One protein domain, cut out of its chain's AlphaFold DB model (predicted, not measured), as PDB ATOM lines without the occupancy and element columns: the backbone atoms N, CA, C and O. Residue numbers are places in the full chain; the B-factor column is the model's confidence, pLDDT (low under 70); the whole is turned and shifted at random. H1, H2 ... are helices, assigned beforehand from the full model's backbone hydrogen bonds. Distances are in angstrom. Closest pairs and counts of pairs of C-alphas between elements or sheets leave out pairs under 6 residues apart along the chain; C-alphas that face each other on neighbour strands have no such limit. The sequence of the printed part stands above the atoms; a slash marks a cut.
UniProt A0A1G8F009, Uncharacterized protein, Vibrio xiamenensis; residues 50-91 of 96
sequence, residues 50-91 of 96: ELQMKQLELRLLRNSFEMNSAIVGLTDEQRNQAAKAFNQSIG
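What this domain is: This is residues 50 to 91 of the 96 residues of an uncharacterized protein of Vibrio xiamenensis (UniProt A0A1G8F009). Two helices make a lopsided V: the long H1 and the shorter H2 meet near their ends at a tight turn and open away from each other, and residues 50 to 61 of H1 stick out alone. The 42 printed residues hold two named helices, H1 then H2, and no named strand, an all-helix class. The whole is loose, with a radius of gyration of the C-alphas of 11.6 A, and flat, spanning 35 by 21 by 11 A.

How they stand to each other: Begin with H1, residues 50 to 72, and then look at H2, residues 76 to 90. They are close but not clearly touching; the closest C-alphas, of Ser 69 and Arg 79, are 6.4 A apart. They run opposite ways at a steep tilt of 41 degrees. In H1 and H2 every O i to N i+4 pair is within hydrogen-bond range.

Where its parts are: Find C-alpha 50 at (-34.648, -36.387, -9.547); from there H1 runs 32.9 A to C-alpha 72. H2 runs 21.0 A from C-alpha 76 to C-alpha 90 at (-30.585, -27.392, 7.346).

The domain as a whole: Look at Glu 50 and Thr 75, whose C-alphas are the farthest apart, 35.1 A. The printed part has no cut, and the H1 to H2 link is tight. No printed residue is under 70 in pLDDT.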
ATOM      1  N   GLU A  50     -34.759 -37.420 -10.582       79.75
ATOM      2  CA  GLU A  50     -34.648 -36.387  -9.547       79.75
ATOM      3  C   GLU A  50     -35.172 -36.851  -8.181       79.75
ATOM      4  O   GLU A  50     -34.505 -36.660  -7.163       79.75
ATOM      5  N   LEU A  51     -36.336 -37.511  -8.137       82.94
ATOM      6  CA  LEU A  51     -36.882 -38.053  -6.893       82.94
ATOM      7  C   LEU A  51     -35.990 -39.170  -6.340       82.94
ATOM      8  O   LEU A  51     -35.751 -39.219  -5.133       82.94
ATOM      9  N   GLN A  52     -35.475 -40.044  -7.206       85.00
ATOM     10  CA  GLN A  52     -34.559 -41.114  -6.802       85.00
ATOM     11  C   GLN A  52     -33.236 -40.557  -6.258       85.00
ATOM     12  O   GLN A  52     -32.753 -41.033  -5.231       85.00
ATOM     13  N   MET A  53     -32.677 -39.525  -6.897       86.25
ATOM     14  CA  MET A  53     -31.465 -38.850  -6.426       86.25
ATOM     15  C   MET A  53     -31.694 -38.194  -5.069       86.25
ATOM     16  O   MET A  53     -30.926 -38.439  -4.143       86.25
ATOM     17  N   LYS A  54     -32.806 -37.471  -4.902       85.94
ATOM     18  CA  LYS A  54     -33.161 -36.866  -3.615       85.94
ATOM     19  C   LYS A  54     -33.299 -37.915  -2.507       85.94
ATOM     20  O   LYS A  54     -32.813 -37.723  -1.398       85.94
ATOM     21  N   GLN A  55     -33.931 -39.054  -2.792       86.12
ATOM     22  CA  GLN A  55     -34.033 -40.154  -1.827       86.12
ATOM     23  C   GLN A  55     -32.665 -40.748  -1.470       86.12
ATOM     24  O   GLN A  55     -32.431 -41.098  -0.311       86.12
ATOM     25  N   LEU A  56     -31.762 -40.869  -2.444       89.81
ATOM     26  CA  LEU A  56     -30.403 -41.349  -2.216       89.81
ATOM     27  C   LEU A  56     -29.615 -40.384  -1.322       89.81
ATOM     28  O   LEU A  56     -29.012 -40.826  -0.348       89.81
ATOM     29  N   GLU A  57     -29.663 -39.085  -1.616       89.25
ATOM     30  CA  GLU A  57     -29.017 -38.037  -0.818       89.25
ATOM     31  C   GLU A  57     -29.481 -38.079   0.639       89.25
ATOM     32  O   GLU A  57     -28.655 -38.110   1.549       89.25
ATOM     33  N   LEU A  58     -30.793 -38.192   0.871       88.56
ATOM     34  CA  LEU A  58     -31.354 -38.318   2.218       88.56
ATOM     35  C   LEU A  58     -30.848 -39.564   2.954       88.56
ATOM     36  O   LEU A  58     -30.508 -39.502   4.137       88.56
ATOM     37  N   ARG A  59     -30.759 -40.703   2.261       89.50
ATOM     38  CA  ARG A  59     -30.217 -41.938   2.846       89.50
ATOM     39  C   ARG A  59     -28.739 -41.803   3.192       89.50
ATOM     40  O   ARG A  59     -28.333 -42.249   4.263       89.50
ATOM     41  N   LEU A  60     -27.945 -41.201   2.309       90.94
ATOM     42  CA  LEU A  60     -26.522 -40.958   2.545       90.94
ATOM     43  C   LEU A  60     -26.314 -40.030   3.740       90.94
ATOM     44  O   LEU A  60     -25.467 -40.311   4.588       90.94
ATOM     45  N   LEU A  61     -27.120 -38.973   3.839       89.75
ATOM     46  CA  LEU A  61     -27.085 -38.030   4.949       89.75
ATOM     47  C   LEU A  61     -27.370 -38.726   6.283       89.75
ATOM     48  O   LEU A  61     -26.575 -38.618   7.215       89.75
ATOM     49  N   ARG A  62     -28.457 -39.506   6.348       89.12
ATOM     50  CA  ARG A  62     -28.831 -40.263   7.549       89.12
ATOM     51  C   ARG A  62     -27.739 -41.247   7.955       89.12
ATOM     52  O   ARG A  62     -27.330 -41.266   9.108       89.12
ATOM     53  N   ASN A  63     -27.225 -42.024   7.007       90.69
ATOM     54  CA  ASN A  63     -26.170 -42.994   7.290       90.69
ATOM     55  C   ASN A  63     -24.883 -42.317   7.776       90.69
ATOM     56  O   ASN A  63     -24.230 -42.828   8.682       90.69
ATOM     57  N   SER A  64     -24.527 -41.167   7.200       90.44
ATOM     58  CA  SER A  64     -23.351 -40.397   7.616       90.44
ATOM     59  C   SER A  64     -23.506 -39.860   9.036       90.44
ATOM     60  O   SER A  64     -22.572 -39.933   9.828       90.44
ATOM     61  N   PHE A  65     -24.695 -39.369   9.384       90.56
ATOM     62  CA  PHE A  65     -24.993 -38.915  10.739       90.56
ATOM     63  C   PHE A  65     -24.912 -40.048  11.766       90.56
ATOM     64  O   PHE A  65     -24.288 -39.872  12.812       90.56
ATOM     65  N   GLU A  66     -25.488 -41.214  11.468       89.94
ATOM     66  CA  GLU A  66     -25.427 -42.377  12.365       89.94
ATOM     67  C   GLU A  66     -23.989 -42.885  12.523       89.94
ATOM     68  O   GLU A  66     -23.543 -43.141  13.641       89.94
ATOM     69  N   MET A  67     -23.220 -42.956  11.429       91.12
ATOM     70  CA  MET A  67     -21.800 -43.318  11.487       91.12
ATOM     71  C   MET A  67     -21.008 -42.349  12.368       91.12
ATOM     72  O   MET A  67     -20.272 -42.789  13.246       91.12
ATOM     73  N   ASN A  68     -21.187 -41.041  12.185       90.06
ATOM     74  CA  ASN A  68     -20.494 -40.040  12.994       90.06
ATOM     75  C   ASN A  68     -20.916 -40.103  14.467       90.06
ATOM     76  O   ASN A  68     -20.064 -40.019  15.350       90.06
ATOM     77  N   SER A  69     -22.206 -40.307  14.737       90.00
ATOM     78  CA  SER A  69     -22.729 -40.458  16.100       90.00
ATOM     79  C   SER A  69     -22.117 -41.672  16.801       90.00
ATOM     80  O   SER A  69     -21.720 -41.576  17.961       90.00
ATOM     81  N   ALA A  70     -21.970 -42.787  16.078       90.12
ATOM     82  CA  ALA A  70     -21.333 -43.997  16.582       90.12
ATOM     83  C   ALA A  70     -19.820 -43.825  16.803       90.12
ATOM     84  O   ALA A  70     -19.311 -44.248  17.836       90.12
ATOM     85  N   ILE A  71     -19.103 -43.181  15.872       92.44
ATOM     86  CA  ILE A  71     -17.650 -42.933  15.975       92.44
ATOM     87  C   ILE A  71     -17.319 -42.054  17.184       92.44
ATOM     88  O   ILE A  71     -16.354 -42.318  17.896       92.44
ATOM     89  N   VAL A  72     -18.116 -41.009  17.414       92.38
ATOM     90  CA  VAL A  72     -17.939 -40.099  18.556       92.38
ATOM     91  C   VAL A  72     -18.434 -40.735  19.864       92.38
ATOM     92  O   VAL A  72     -18.045 -40.294  20.942       92.38
ATOM     93  N   GLY A  73     -19.245 -41.795  19.785       91.25
ATOM     94  CA  GLY A  73     -19.784 -42.496  20.950       91.25
ATOM     95  C   GLY A  73     -20.877 -41.703  21.665       91.25
ATOM     96  O   GLY A  73     -20.915 -41.685  22.895       91.25
ATOM     97  N   LEU A  74     -21.740 -41.015  20.909       89.81
ATOM     98  CA  LEU A  74     -22.846 -40.247  21.483       89.81
ATOM     99  C   LEU A  74     -23.840 -41.168  22.197       89.81
ATOM    100  O   LEU A  74     -24.207 -42.222  21.679       89.81
ATOM    101  N   THR A  75     -24.326 -40.736  23.362       91.06
ATOM    102  CA  THR A  75     -25.483 -41.378  24.003       91.06
ATOM    103  C   THR A  75     -26.761 -41.089  23.213       91.06
ATOM    104  O   THR A  75     -26.826 -40.119  22.454       91.06
ATOM    105  N   ASP A  76     -27.818 -41.879  23.417       87.75
ATOM    106  CA  ASP A  76     -29.096 -41.685  22.715       87.75
ATOM    107  C   ASP A  76     -29.677 -40.275  22.916       87.75
ATOM    108  O   ASP A  76     -30.208 -39.669  21.982       87.75
ATOM    109  N   GLU A  77     -29.525 -39.704  24.114       90.38
ATOM    110  CA  GLU A  77     -29.952 -38.335  24.413       90.38
ATOM    111  C   GLU A  77     -29.147 -37.294  23.624       90.38
ATOM    112  O   GLU A  77     -29.729 -36.378  23.038       90.38
ATOM    113  N   GLN A  78     -27.822 -37.452  23.553       88.50
ATOM    114  CA  GLN A  78     -26.939 -36.560  22.799       88.50
ATOM    115  C   GLN A  78     -27.165 -36.680  21.293       88.50
ATOM    116  O   GLN A  78     -27.189 -35.671  20.591       88.50
ATOM    117  N   ARG A  79     -27.396 -37.898  20.798       91.12
ATOM    118  CA  ARG A  79     -27.756 -38.166  19.405       91.12
ATOM    119  C   ARG A  79     -29.051 -37.448  19.035       91.12
ATOM    120  O   ARG A  79     -29.098 -36.754  18.023       91.12
ATOM    121  N   ASN A  80     -30.075 -37.536  19.883       89.19
ATOM    122  CA  ASN A  80     -31.357 -36.865  19.655       89.19
ATOM    123  C   ASN A  80     -31.225 -35.330  19.709       89.19
ATOM    124  O   ASN A  80     -31.885 -34.622  18.946       89.19
ATOM    125  N   GLN A  81     -30.363 -34.792  20.579       89.50
ATOM    126  CA  GLN A  81     -30.049 -33.357  20.607       89.50
ATOM    127  C   GLN A  81     -29.294 -32.914  19.344       89.50
ATOM    128  O   GLN A  81     -29.656 -31.905  18.737       89.50
ATOM    129  N   ALA A  82     -28.298 -33.688  18.909       87.94
ATOM    130  CA  ALA A  82     -27.529 -33.427  17.697       87.94
ATOM    131  C   ALA A  82     -28.400 -33.509  16.436       87.94
ATOM    132  O   ALA A  82     -28.281 -32.654  15.563       87.94
ATOM    133  N   ALA A  83     -29.330 -34.467  16.364       88.31
ATOM    134  CA  ALA A  83     -30.285 -34.589  15.264       88.31
ATOM    135  C   ALA A  83     -31.188 -33.350  15.168       88.31
ATOM    136  O   ALA A  83     -31.357 -32.785  14.087       88.31
ATOM    137  N   LYS A  84     -31.703 -32.858  16.304       88.56
ATOM    138  CA  LYS A  84     -32.495 -31.618  16.352       88.56
ATOM    139  C   LYS A  84     -31.686 -30.401  15.904       88.56
ATOM    140  O   LYS A  84     -32.170 -29.635  15.075       88.56
ATOM    141  N   ALA A  85     -30.466 -30.239  16.414       88.12
ATOM    142  CA  ALA A  85     -29.591 -29.131  16.035       88.12
ATOM    143  C   ALA A  85     -29.235 -29.172  14.538       88.12
ATOM    144  O   ALA A  85     -29.263 -28.151  13.852       88.12
ATOM    145  N   PHE A  86     -28.967 -30.365  14.009       86.44
ATOM    146  CA  PHE A  86     -28.656 -30.572  12.602       86.44
ATOM    147  C   PHE A  86     -29.852 -30.264  11.691       86.44
ATOM    148  O   PHE A  86     -29.718 -29.480  10.751       86.44
ATOM    149  N   ASN A  87     -31.040 -30.784  12.010       86.88
ATOM    150  CA  ASN A  87     -32.268 -30.492  11.263       86.88
ATOM    151  C   ASN A  87     -32.603 -28.991  11.266       86.88
ATOM    152  O   ASN A  87     -33.006 -28.446  10.239       86.88
ATOM    153  N   GLN A  88     -32.391 -28.302  12.393       87.25
ATOM    154  CA  GLN A  88     -32.554 -26.847  12.478       87.25
ATOM    155  C   GLN A  88     -31.559 -26.102  11.582       87.25
ATOM    156  O   GLN A  88     -31.947 -25.144  10.920       87.25
ATOM    157  N   SER A  89     -30.302 -26.557  11.508       84.62
ATOM    158  CA  SER A  89     -29.275 -25.927  10.664       84.62
ATOM    159  C   SER A  89     -29.556 -26.049   9.162       84.62
ATOM    160  O   SER A  89     -29.207 -25.155   8.395       84.62
ATOM    161  N   ILE A  90     -30.220 -27.130   8.747       80.62
ATOM    162  CA  ILE A  90     -30.585 -27.392   7.346       80.62
ATOM    163  C   ILE A  90     -31.995 -26.861   7.020       80.62
ATOM    164  O   ILE A  90     -32.361 -26.723   5.853       80.62
ATOM    165  N   GLY A  91     -32.794 -26.524   8.038       72.25
ATOM    166  CA  GLY A  91     -34.171 -26.054   7.877       72.25
ATOM    167  C   GLY A  91     -35.140 -27.141   7.397       72.25
ATOM    168  O   GLY A  91     -36.191 -26.823   6.846       72.25
TER     169      GLY A  91